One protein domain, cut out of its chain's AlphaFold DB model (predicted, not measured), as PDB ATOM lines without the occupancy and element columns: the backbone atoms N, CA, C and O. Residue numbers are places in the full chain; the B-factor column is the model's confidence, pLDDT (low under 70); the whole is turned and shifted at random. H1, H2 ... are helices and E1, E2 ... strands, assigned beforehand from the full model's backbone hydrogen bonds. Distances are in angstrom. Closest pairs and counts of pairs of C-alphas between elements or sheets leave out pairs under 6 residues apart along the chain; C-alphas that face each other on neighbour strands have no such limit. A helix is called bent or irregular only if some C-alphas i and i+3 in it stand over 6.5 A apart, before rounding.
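What this domain is: This is residues 170 to 252 of the 438 residues of an uncharacterized protein of Paxillus rubicundulus Ve08.2h10 (UniProt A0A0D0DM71). Two long helices, H1 and H2, meet near the end of H1 and the beginning of H2 as an open V. A long loop and a small two-strand hairpin, E1 and E2, lie at the closed end of the V, and the short helix H3 folds back near H2. The link of the hairpin, residues 207 to 212, sticks out, as do residues 170 to 175 of H1 and residues 239 to 244, of which 239 to 241 belong to H2. The printed part has 83 residues, with three named helices and two named strands in the order H1, E1, E2, H2, H3; the sheet has the order E1 - E2, antiparallel, and the class is mostly helix. The whole is loose, with a radius of gyration of the C-alphas of 15.8 A, and flat, spanning 47 by 35 by 15 A.

How they stand to each other: H1, residues 170 to 190, touches H2, residues 218 to 241, with 15 pairs of C-alphas within 8 A. The closest C-alphas are those of Ala 183 and Ala 225, 5.0 A apart. H1 touches H2 with residues 179 to 188 alone, and H2 touches H1 with residues 221 to 229 alone. Their lines stand at a steep tilt of 63 degrees, and they run opposite ways. E1, residues 204 to 206, and E2, residues 213 to 215, form a hairpin, antiparallel at 153 degrees between their directions. N 205 and O 214 are within hydrogen-bond range at 2.9 A, and so are N 214 and O 205 at 2.9 A. H1 and E2 are apart, and so are E1 and H2. H3, residues 247 to 251, and H2 are near each other, with 5 pairs of C-alphas within 10 A; H1 and H3 are apart. H3 is irregular, but only just: C-alphas 247 and 250 are 6.53 A apart. In H1 every O i to N i+4 pair is within hydrogen-bond range; in H2 17 of 20 are, and in H3 0 of 1, beside 2 of 2 O i to N i+3 pairs.

Where its parts are: H1 begins at C-alpha 170, at (-24.828, -23.454, 29.674), and is 30.3 A long from first to last C-alpha. E1 measures 6.6 A and E2 7.0 A. H2 begins at C-alpha 218, at (-33.471, -33.611, 50.081), and is 35.3 A long. H3 is 9.0 A long and ends at C-alpha 251, at (-52.477, -32.277, 39.355).

The domain as a whole: The C-alphas of Pro 200 and Asn 242 are the two farthest apart, at 47.9 A. The printed part has no cut. The link from H1 to E1, 13 residues, is long; E1 to E2 is short, and E2 to H2 and H2 to H3 are tight. The mean pLDDT of the printed part is 85.8, and residues 237 to 251 are under 70.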
ATOM      1  N   LYS A 170     -25.379 -23.778  28.350       82.56
ATOM      2  CA  LYS A 170     -24.828 -23.454  29.674       82.56
ATOM      3  C   LYS A 170     -25.621 -22.353  30.398       82.56
ATOM      4  O   LYS A 170     -25.784 -22.447  31.613       82.56
ATOM      5  N   GLY A 171     -26.113 -21.348  29.671       82.88
ATOM      6  CA  GLY A 171     -26.986 -20.289  30.186       82.88
ATOM      7  C   GLY A 171     -28.334 -20.848  30.632       82.88
ATOM      8  O   GLY A 171     -28.690 -20.712  31.800       82.88
ATOM      9  N   LEU A 172     -29.006 -21.595  29.753       83.31
ATOM     10  CA  LEU A 172     -30.285 -22.254  30.056       83.31
ATOM     11  C   LEU A 172     -30.191 -23.221  31.253       83.31
ATOM     12  O   LEU A 172     -31.076 -23.244  32.108       83.31
ATOM     13  N   ILE A 173     -29.102 -23.993  31.370       83.75
ATOM     14  CA  ILE A 173     -28.859 -24.866  32.535       83.75
ATOM     15  C   ILE A 173     -28.669 -24.045  33.820       83.75
ATOM     16  O   ILE A 173     -29.205 -24.422  34.866       83.75
ATOM     17  N   ALA A 174     -27.925 -22.936  33.764       88.62
ATOM     18  CA  ALA A 174     -27.712 -22.065  34.918       88.62
ATOM     19  C   ALA A 174     -29.021 -21.402  35.377       88.62
ATOM     20  O   ALA A 174     -29.336 -21.441  36.566       88.62
ATOM     21  N   GLU A 175     -29.818 -20.879  34.445       87.31
ATOM     22  CA  GLU A 175     -31.119 -20.260  34.713       87.31
ATOM     23  C   GLU A 175     -32.117 -21.263  35.315       87.31
ATOM     24  O   GLU A 175     -32.698 -21.013  36.374       87.31
ATOM     25  N   MET A 176     -32.258 -22.445  34.704       88.38
ATOM     26  CA  MET A 176     -33.104 -23.519  35.232       88.38
ATOM     27  C   MET A 176     -32.642 -23.983  36.617       88.38
ATOM     28  O   MET A 176     -33.472 -24.300  37.470       88.38
ATOM     29  N   SER A 177     -31.330 -24.002  36.883       91.44
ATOM     30  CA  SER A 177     -30.806 -24.341  38.208       91.44
ATOM     31  C   SER A 177     -31.020 -23.227  39.241       91.44
ATOM     32  O   SER A 177     -31.223 -23.553  40.410       91.44
ATOM     33  N   ALA A 178     -31.005 -21.952  38.843       93.44
ATOM     34  CA  ALA A 178     -31.311 -20.820  39.720       93.44
ATOM     35  C   ALA A 178     -32.791 -20.831  40.131       93.44
ATOM     36  O   ALA A 178     -33.097 -20.910  41.321       93.44
ATOM     37  N   LYS A 179     -33.701 -20.917  39.149       91.75
ATOM     38  CA  LYS A 179     -35.151 -21.061  39.370       91.75
ATOM     39  C   LYS A 179     -35.485 -22.289  40.230       91.75
ATOM     40  O   LYS A 179     -36.383 -22.244  41.069       91.75
ATOM     41  N   ARG A 180     -34.736 -23.393  40.082       95.62
ATOM     42  CA  ARG A 180     -34.894 -24.582  40.940       95.62
ATOM     43  C   ARG A 180     -34.445 -24.307  42.374       95.62
ATOM     44  O   ARG A 180     -35.133 -24.726  43.295       95.62
ATOM     45  N   GLY A 181     -33.342 -23.580  42.561       96.25
ATOM     46  CA  GLY A 181     -32.842 -23.172  43.876       96.25
ATOM     47  C   GLY A 181     -33.856 -22.356  44.682       96.25
ATOM     48  O   GLY A 181     -34.032 -22.617  45.870       96.25
ATOM     49  N   GLU A 182     -34.586 -21.441  44.039       96.12
ATOM     50  CA  GLU A 182     -35.667 -20.674  44.679       96.12
ATOM     51  C   GLU A 182     -36.797 -21.586  45.191       96.12
ATOM     52  O   GLU A 182     -37.211 -21.489  46.349       96.12
ATOM     53  N   ALA A 183     -37.254 -22.532  44.365       96.06
ATOM     54  CA  ALA A 183     -38.283 -23.497  44.752       96.06
ATOM     55  C   ALA A 183     -37.797 -24.495  45.828       96.06
ATOM     56  O   ALA A 183     -38.555 -24.829  46.740       96.06
ATOM     57  N   GLU A 184     -36.533 -24.940  45.773       98.06
ATOM     58  CA  GLU A 184     -35.908 -25.753  46.830       98.06
ATOM     59  C   GLU A 184     -35.840 -24.982  48.163       98.06
ATOM     60  O   GLU A 184     -36.147 -25.546  49.218       98.06
ATOM     61  N   ALA A 185     -35.501 -23.688  48.136       97.94
ATOM     62  CA  ALA A 185     -35.445 -22.837  49.325       97.94
ATOM     63  C   ALA A 185     -36.833 -22.617  49.956       97.94
ATOM     64  O   ALA A 185     -36.971 -22.715  51.177       97.94
ATOM     65  N   LEU A 186     -37.871 -22.387  49.140       97.44
ATOM     66  CA  LEU A 186     -39.258 -22.277  49.608       97.44
ATOM     67  C   LEU A 186     -39.741 -23.567  50.285       97.44
ATOM     68  O   LEU A 186     -40.275 -23.510  51.391       97.44
ATOM     69  N   LEU A 187     -39.505 -24.729  49.668       97.75
ATOM     70  CA  LEU A 187     -39.866 -26.027  50.248       97.75
ATOM     71  C   LEU A 187     -39.099 -26.316  51.547       97.75
ATOM     72  O   LEU A 187     -39.688 -26.791  52.514       97.75
ATOM     73  N   THR A 188     -37.806 -25.989  51.605       97.69
ATOM     74  CA  THR A 188     -36.986 -26.174  52.818       97.69
ATOM     75  C   THR A 188     -37.464 -25.272  53.963       97.69
ATOM     76  O   THR A 188     -37.493 -25.700  55.114       97.69
ATOM     77  N   LYS A 189     -37.890 -24.038  53.650       98.00
ATOM     78  CA  LYS A 189     -38.472 -23.096  54.617       98.00
ATOM     79  C   LYS A 189     -39.853 -23.537  55.117       98.00
ATOM     80  O   LYS A 189     -40.155 -23.337  56.289       98.00
ATOM     81  N   GLU A 190     -40.685 -24.115  54.251       97.94
ATOM     82  CA  GLU A 190     -42.026 -24.589  54.617       97.94
ATOM     83  C   GLU A 190     -41.983 -25.913  55.399       97.94
ATOM     84  O   GLU A 190     -42.805 -26.122  56.292       97.94
ATOM     85  N   TYR A 191     -41.015 -26.793  55.122       97.62
ATOM     86  CA  TYR A 191     -40.885 -28.115  55.749       97.62
ATOM     87  C   TYR A 191     -39.568 -28.296  56.533       97.62
ATOM     88  O   TYR A 191     -38.792 -29.198  56.208       97.62
ATOM     89  N   PRO A 192     -39.297 -27.490  57.580       97.69
ATOM     90  CA  PRO A 192     -38.161 -27.715  58.466       97.69
ATOM     91  C   PRO A 192     -38.362 -28.976  59.320       97.69
ATOM     92  O   PRO A 192     -39.492 -29.397  59.599       97.69
ATOM     93  N   ALA A 193     -37.251 -29.554  59.783       97.19
ATOM     94  CA  ALA A 193     -37.277 -30.605  60.796       97.19
ATOM     95  C   ALA A 193     -37.910 -30.078  62.097       97.19
ATOM     96  O   ALA A 193     -37.809 -28.892  62.414       97.19
ATOM     97  N   GLY A 194     -38.610 -30.943  62.828       94.94
ATOM     98  CA  GLY A 194     -39.251 -30.581  64.096       94.94
ATOM     99  C   GLY A 194     -40.589 -29.847  63.978       94.94
ATOM    100  O   GLY A 194     -41.250 -29.653  64.994       94.94
ATOM    101  N   LYS A 195     -41.060 -29.504  62.764       96.31
ATOM    102  CA  LYS A 195     -42.388 -28.883  62.555       96.31
ATOM    103  C   LYS A 195     -43.541 -29.738  63.103       96.31
ATOM    104  O   LYS A 195     -44.563 -29.199  63.520       96.31
ATOM    105  N   PHE A 196     -43.383 -31.062  63.102       95.38
ATOM    106  CA  PHE A 196     -44.357 -32.011  63.636       95.38
ATOM    107  C   PHE A 196     -43.785 -32.695  64.880       95.38
ATOM    108  O   PHE A 196     -42.850 -33.483  64.771       95.38
ATOM    109  N   ALA A 197     -44.395 -32.465  66.047       95.38
ATOM    110  CA  ALA A 197     -43.949 -33.033  67.328       95.38
ATOM    111  C   ALA A 197     -43.877 -34.577  67.344       95.38
ATOM    112  O   ALA A 197     -43.087 -35.154  68.083       95.38
ATOM    113  N   ILE A 198     -44.663 -35.242  66.488       96.06
ATOM    114  CA  ILE A 198     -44.677 -36.704  66.305       96.06
ATOM    115  C   ILE A 198     -43.361 -37.220  65.683       96.06
ATOM    116  O   ILE A 198     -42.991 -38.377  65.877       96.06
ATOM    117  N   PHE A 199     -42.655 -36.369  64.931       96.44
ATOM    118  CA  PHE A 199     -41.447 -36.704  64.177       96.44
ATOM    119  C   PHE A 199     -40.394 -35.583  64.329       96.44
ATOM    120  O   PHE A 199     -40.106 -34.881  63.357       96.44
ATOM    121  N   PRO A 200     -39.823 -35.384  65.535       96.31
ATOM    122  CA  PRO A 200     -38.988 -34.220  65.846       96.31
ATOM    123  C   PRO A 200     -37.753 -34.106  64.940       96.31
ATOM    124  O   PRO A 200     -37.399 -33.012  64.515       96.31
ATOM    125  N   ASP A 201     -37.148 -35.231  64.562       97.06
ATOM    126  CA  ASP A 201     -35.908 -35.254  63.775       97.06
ATOM    127  C   ASP A 201     -36.136 -35.267  62.251       97.06
ATOM    128  O   ASP A 201     -35.193 -35.459  61.484       97.06
ATOM    129  N   LYS A 202     -37.386 -35.113  61.780       97.25
ATOM    130  CA  LYS A 202     -37.741 -35.271  60.359       97.25
ATOM    131  C   LYS A 202     -38.461 -34.060  59.785       97.25
ATOM    132  O   LYS A 202     -39.368 -33.498  60.396       97.25
ATOM    133  N   CYS A 203     -38.122 -33.721  58.544       97.56
ATOM    134  CA  CYS A 203     -38.963 -32.886  57.694       97.56
ATOM    135  C   CYS A 203     -40.158 -33.729  57.228       97.56
ATOM    136  O   CYS A 203     -39.966 -34.803  56.652       97.56
ATOM    137  N   VAL A 204     -41.387 -33.274  57.473       97.69
ATOM    138  CA  VAL A 204     -42.604 -34.053  57.188       97.69
ATOM    139  C   VAL A 204     -43.619 -33.215  56.417       97.69
ATOM    140  O   VAL A 204     -43.870 -32.060  56.752       97.69
ATOM    141  N   TRP A 205     -44.237 -33.826  55.406       97.69
ATOM    142  CA  TRP A 205     -45.453 -33.335  54.760       97.69
ATOM    143  C   TRP A 205     -46.642 -34.192  55.196       97.69
ATOM    144  O   TRP A 205     -46.526 -35.413  55.325       97.69
ATOM    145  N   GLN A 206     -47.791 -33.554  55.409       96.88
ATOM    146  CA  GLN A 206     -49.042 -34.222  55.746       96.88
ATOM    147  C   GLN A 206     -50.029 -34.069  54.590       96.88
ATOM    148  O   GLN A 206     -50.403 -32.952  54.222       96.88
ATOM    149  N   ASN A 207     -50.508 -35.192  54.061       94.69
ATOM    150  CA  ASN A 207     -51.626 -35.198  53.136       94.69
ATOM    151  C   ASN A 207     -52.912 -34.871  53.909       94.69
ATOM    152  O   ASN A 207     -53.433 -35.710  54.643       94.69
ATOM    153  N   LYS A 208     -53.438 -33.654  53.740       92.88
ATOM    154  CA  LYS A 208     -54.657 -33.197  54.432       92.88
ATOM    155  C   LYS A 208     -55.914 -34.001  54.074       92.88
ATOM    156  O   LYS A 208     -56.851 -33.993  54.860       92.88
ATOM    157  N   MET A 209     -55.947 -34.677  52.921       88.94
ATOM    158  CA  MET A 209     -57.106 -35.469  52.488       88.94
ATOM    159  C   MET A 209     -57.124 -36.871  53.106       88.94
ATOM    160  O   MET A 209     -58.190 -37.361  53.458       88.94
ATOM    161  N   THR A 210     -55.964 -37.525  53.234       92.19
ATOM    162  CA  THR A 210     -55.871 -38.905  53.755       92.19
ATOM    163  C   THR A 210     -55.403 -38.987  55.208       92.19
ATOM    164  O   THR A 210     -55.490 -40.046  55.821       92.19
ATOM    165  N   GLY A 211     -54.847 -37.903  55.755       94.56
ATOM    166  CA  GLY A 211     -54.157 -37.894  57.046       94.56
ATOM    167  C   GLY A 211     -52.765 -38.549  57.029       94.56
ATOM    168  O   GLY A 211     -52.092 -38.539  58.059       94.56
ATOM    169  N   SER A 212     -52.314 -39.096  55.891       95.69
ATOM    170  CA  SER A 212     -51.006 -39.757  55.748       95.69
ATOM    171  C   SER A 212     -49.844 -38.762  55.903       95.69
ATOM    172  O   SER A 212     -49.877 -37.664  55.343       95.69
ATOM    173  N   TYR A 213     -48.784 -39.170  56.603       97.19
ATOM    174  CA  TYR A 213     -47.541 -38.405  56.759       97.19
ATOM    175  C   TYR A 213     -46.431 -38.980  55.875       97.19
ATOM    176  O   TYR A 213     -46.283 -40.198  55.786       97.19
ATOM    177  N   PHE A 214     -45.612 -38.122  55.272       97.50
ATOM    178  CA  PHE A 214     -44.504 -38.506  54.393       97.50
ATOM    179  C   PHE A 214     -43.228 -37.760  54.771       97.50
ATOM    180  O   PHE A 214     -43.260 -36.565  55.061       97.50
ATOM    181  N   GLU A 215     -42.096 -38.456  54.736       97.75
ATOM    182  CA  GLU A 215     -40.785 -37.861  54.993       97.75
ATOM    183  C   GLU A 215     -40.300 -37.059  53.780       97.75
ATOM    184  O   GLU A 215     -40.250 -37.563  52.655       97.75
ATOM    185  N   ILE A 216     -39.918 -35.805  54.001       97.94
ATOM    186  CA  ILE A 216     -39.414 -34.898  52.970       97.94
ATOM    187  C   ILE A 216     -37.887 -34.922  52.997       97.94
ATOM    188  O   ILE A 216     -37.230 -34.153  53.691       97.94
ATOM    189  N   THR A 217     -37.317 -35.850  52.231       97.44
ATOM    190  CA  THR A 217     -35.866 -35.947  52.036       97.44
ATOM    191  C   THR A 217     -35.360 -34.844  51.090       97.44
ATOM    192  O   THR A 217     -36.137 -34.326  50.281       97.44
ATOM    193  N   PRO A 218     -34.047 -34.531  51.068       97.38
ATOM    194  CA  PRO A 218     -33.471 -33.611  50.081       97.38
ATOM    195  C   PRO A 218     -33.729 -34.023  48.620       97.38
ATOM    196  O   PRO A 218     -33.807 -33.173  47.734       97.38
ATOM    197  N   LEU A 219     -33.898 -35.325  48.350       96.06
ATOM    198  CA  LEU A 219     -34.305 -35.822  47.035       96.06
ATOM    199  C   LEU A 219     -35.765 -35.457  46.723       96.06
ATOM    200  O   LEU A 219     -36.056 -35.008  45.616       96.06
ATOM    201  N   HIS A 220     -36.672 -35.598  47.694       96.88
ATOM    202  CA  HIS A 220     -38.078 -35.217  47.528       96.88
ATOM    203  C   HIS A 220     -38.221 -33.711  47.280       96.88
ATOM    204  O   HIS A 220     -38.958 -33.328  46.376       96.88
ATOM    205  N   ILE A 221     -37.448 -32.870  47.981       97.44
ATOM    206  CA  ILE A 221     -37.396 -31.416  47.743       97.44
ATOM    207  C   ILE A 221     -36.990 -31.112  46.291       97.44
ATOM    208  O   ILE A 221     -37.690 -30.371  45.606       97.44
ATOM    209  N   LYS A 222     -35.929 -31.745  45.770       96.06
ATOM    210  CA  LYS A 222     -35.482 -31.567  44.372       96.06
ATOM    211  C   LYS A 222     -36.514 -32.025  43.340       96.06
ATOM    212  O   LYS A 222     -36.707 -31.361  42.322       96.06
ATOM    213  N   ILE A 223     -37.175 -33.160  43.570       95.00
ATOM    214  CA  ILE A 223     -38.224 -33.678  42.675       95.00
ATOM    215  C   ILE A 223     -39.431 -32.732  42.665       95.00
ATOM    216  O   ILE A 223     -39.961 -32.406  41.602       95.00
ATOM    217  N   TRP A 224     -39.834 -32.255  43.841       97.12
ATOM    218  CA  TRP A 224     -40.974 -31.365  44.020       97.12
ATOM    219  C   TRP A 224     -40.703 -29.971  43.432       97.12
ATOM    220  O   TRP A 224     -41.514 -29.487  42.646       97.12
ATOM    221  N   ALA A 225     -39.530 -29.382  43.682       96.94
ATOM    222  CA  ALA A 225     -39.096 -28.120  43.076       96.94
ATOM    223  C   ALA A 225     -39.129 -28.171  41.535       96.94
ATOM    224  O   ALA A 225     -39.699 -27.290  40.892       96.94
ATOM    225  N   ASN A 226     -38.599 -29.243  40.930       94.69
ATOM    226  CA  ASN A 226     -38.666 -29.444  39.477       94.69
ATOM    227  C   ASN A 226     -40.110 -29.567  38.954       94.69
ATOM    228  O   ASN A 226     -40.400 -29.114  37.848       94.69
ATOM    229  N   ALA A 227     -41.017 -30.181  39.718       94.19
ATOM    230  CA  ALA A 227     -42.420 -30.286  39.324       94.19
ATOM    231  C   ALA A 227     -43.141 -28.928  39.374       94.19
ATOM    232  O   ALA A 227     -43.860 -28.603  38.432       94.19
ATOM    233  N   ILE A 228     -42.882 -28.114  40.407       94.44
ATOM    234  CA  ILE A 228     -43.396 -26.738  40.516       94.44
ATOM    235  C   ILE A 228     -42.952 -25.911  39.300       94.44
ATOM    236  O   ILE A 228     -43.784 -25.273  38.657       94.44
ATOM    237  N   LEU A 229     -41.671 -25.982  38.918       93.00
ATOM    238  CA  LEU A 229     -41.167 -25.280  37.730       93.00
ATOM    239  C   LEU A 229     -41.868 -25.706  36.439       93.00
ATOM    240  O   LEU A 229     -42.238 -24.845  35.646       93.00
ATOM    241  N   ARG A 230     -42.090 -27.010  36.228       89.31
ATOM    242  CA  ARG A 230     -42.825 -27.501  35.049       89.31
ATOM    243  C   ARG A 230     -44.260 -26.984  35.015       89.31
ATOM    244  O   ARG A 230     -44.742 -26.618  33.949       89.31
ATOM    245  N   THR A 231     -44.929 -26.925  36.167       87.31
ATOM    246  CA  THR A 231     -46.266 -26.334  36.283       87.31
ATOM    247  C   THR A 231     -46.252 -24.842  35.930       87.31
ATOM    248  O   THR A 231     -47.079 -24.412  35.130       87.31
ATOM    249  N   LEU A 232     -45.288 -24.064  36.434       86.94
ATOM    250  CA  LEU A 232     -45.143 -22.641  36.092       86.94
ATOM    251  C   LEU A 232     -44.824 -22.424  34.601       86.94
ATOM    252  O   LEU A 232     -45.424 -21.565  33.961       86.94
ATOM    253  N   GLN A 233     -43.936 -23.231  34.016       85.12
ATOM    254  CA  GLN A 233     -43.627 -23.184  32.581       85.12
ATOM    255  C   GLN A 233     -44.854 -23.501  31.715       85.12
ATOM    256  O   GLN A 233     -45.090 -22.813  30.724       85.12
ATOM    257  N   ALA A 234     -45.661 -24.491  32.108       82.12
ATOM    258  CA  ALA A 234     -46.906 -24.818  31.416       82.12
ATOM    259  C   ALA A 234     -47.901 -23.643  31.441       82.12
ATOM    260  O   ALA A 234     -48.497 -23.342  30.410       82.12
ATOM    261  N   PHE A 235     -48.023 -22.929  32.568       77.31
ATOM    262  CA  PHE A 235     -48.833 -21.708  32.648       77.31
ATOM    263  C   PHE A 235     -48.338 -20.606  31.700       77.31
ATOM    264  O   PHE A 235     -49.142 -20.026  30.972       77.31
ATOM    265  N   HIS A 236     -47.030 -20.329  31.659       74.06
ATOM    266  CA  HIS A 236     -46.484 -19.291  30.775       74.06
ATOM    267  C   HIS A 236     -46.651 -19.611  29.279       74.06
ATOM    268  O   HIS A 236     -46.836 -18.694  28.480       74.06
ATOM    269  N   HIS A 237     -46.618 -20.890  28.894       66.56
ATOM    270  CA  HIS A 237     -46.762 -21.313  27.496       66.56
ATOM    271  C   HIS A 237     -48.227 -21.304  26.997       66.56
ATOM    272  O   HIS A 237     -48.475 -21.227  25.789       66.56
ATOM    273  N   ASP A 238     -49.211 -21.370  27.899       53.06
ATOM    274  CA  ASP A 238     -50.637 -21.327  27.536       53.06
ATOM    275  C   ASP A 238     -51.075 -19.897  27.152       53.06
ATOM    276  O   ASP A 238     -51.769 -19.699  26.153       53.06
ATOM    277  N   VAL A 239     -50.556 -18.885  27.866       53.72
ATOM    278  CA  VAL A 239     -50.847 -17.451  27.643       53.72
ATOM    279  C   VAL A 239     -50.491 -16.983  26.225       53.72
ATOM    280  O   VAL A 239     -51.187 -16.137  25.667       53.72
ATOM    281  N   THR A 240     -49.434 -17.525  25.617       46.25
ATOM    282  CA  THR A 240     -48.984 -17.126  24.272       46.25
ATOM    283  C   THR A 240     -49.613 -17.931  23.138       46.25
ATOM    284  O   THR A 240     -49.583 -17.479  21.995       46.25
ATOM    285  N   THR A 241     -50.180 -19.112  23.409       51.88
ATOM    286  CA  THR A 241     -50.627 -20.034  22.347       51.88
ATOM    287  C   THR A 241     -52.140 -20.103  22.150       51.88
ATOM    288  O   THR A 241     -52.582 -20.749  21.199       51.88
ATOM    289  N   ASN A 242     -52.942 -19.441  22.999       48.09
ATOM    290  CA  ASN A 242     -54.418 -19.439  22.943       48.09
ATOM    291  C   ASN A 242     -55.049 -20.848  22.883       48.09
ATOM    292  O   ASN A 242     -56.215 -21.029  22.511       48.09
ATOM    293  N   LYS A 243     -54.281 -21.869  23.267       50.78
ATOM    294  CA  LYS A 243     -54.760 -23.233  23.422       50.78
ATOM    295  C   LYS A 243     -55.556 -23.265  24.728       50.78
ATOM    296  O   LYS A 243     -55.174 -22.607  25.688       50.78
ATOM    297  N   PRO A 244     -56.695 -23.966  24.807       46.06
ATOM    298  CA  PRO A 244     -57.320 -24.169  26.101       46.06
ATOM    299  C   PRO A 244     -56.423 -25.100  26.921       46.06
ATOM    300  O   PRO A 244     -56.197 -26.232  26.486       46.06
ATOM    301  N   ALA A 245     -55.979 -24.656  28.103       47.75
ATOM    302  CA  ALA A 245     -55.414 -25.522  29.132       47.75
ATOM    303  C   ALA A 245     -56.197 -26.843  29.213       47.75
ATOM    304  O   ALA A 245     -57.334 -26.903  29.692       47.75
ATOM    305  N   CYS A 246     -55.583 -27.917  28.715       44.28
ATOM    306  CA  CYS A 246     -56.087 -29.273  28.881       44.28
ATOM    307  C   CYS A 246     -56.222 -29.563  30.386       44.28
ATOM    308  O   CYS A 246     -55.428 -29.057  31.179       44.28
ATOM    309  N   MET A 247     -57.191 -30.395  30.793       45.91
ATOM    310  CA  MET A 247     -57.609 -30.625  32.195       45.91
ATOM    311  C   MET A 247     -56.534 -31.197  33.160       45.91
ATOM    312  O   MET A 247     -56.838 -31.598  34.281       45.91
ATOM    313  N   GLN A 248     -55.252 -31.182  32.789       52.00
ATOM    314  CA  GLN A 248     -54.107 -31.483  33.655       52.00
ATOM    315  C   GLN A 248     -53.920 -30.486  34.821       52.00
ATOM    316  O   GLN A 248     -53.141 -30.768  35.733       52.00
ATOM    317  N   ALA A 249     -54.674 -29.379  34.862       46.75
ATOM    318  CA  ALA A 249     -54.721 -28.458  36.004       46.75
ATOM    319  C   ALA A 249     -55.026 -29.157  37.350       46.75
ATOM    320  O   ALA A 249     -54.534 -28.737  38.395       46.75
ATOM    321  N   ALA A 250     -55.748 -30.284  37.333       48.41
ATOM    322  CA  ALA A 250     -56.103 -31.048  38.533       48.41
ATOM    323  C   ALA A 250     -54.919 -31.734  39.263       48.41
ATOM    324  O   ALA A 250     -55.124 -32.330  40.319       48.41
ATOM    325  N   LYS A 251     -53.686 -31.691  38.728       67.19
ATOM    326  CA  LYS A 251     -52.477 -32.277  39.355       67.19
ATOM    327  C   LYS A 251     -51.283 -31.313  39.378       67.19
ATOM    328  O   LYS A 251     -50.134 -31.715  39.209       67.19
ATOM    329  N   MET A 252     -51.559 -30.027  39.580       83.44
ATOM    330  CA  MET A 252     -50.534 -28.986  39.662       83.44
ATOM    331  C   MET A 252     -49.733 -29.066  40.965       83.44
ATOM    332  O   MET A 252     -50.243 -28.778  42.051       83.44
TER     333      MET A 252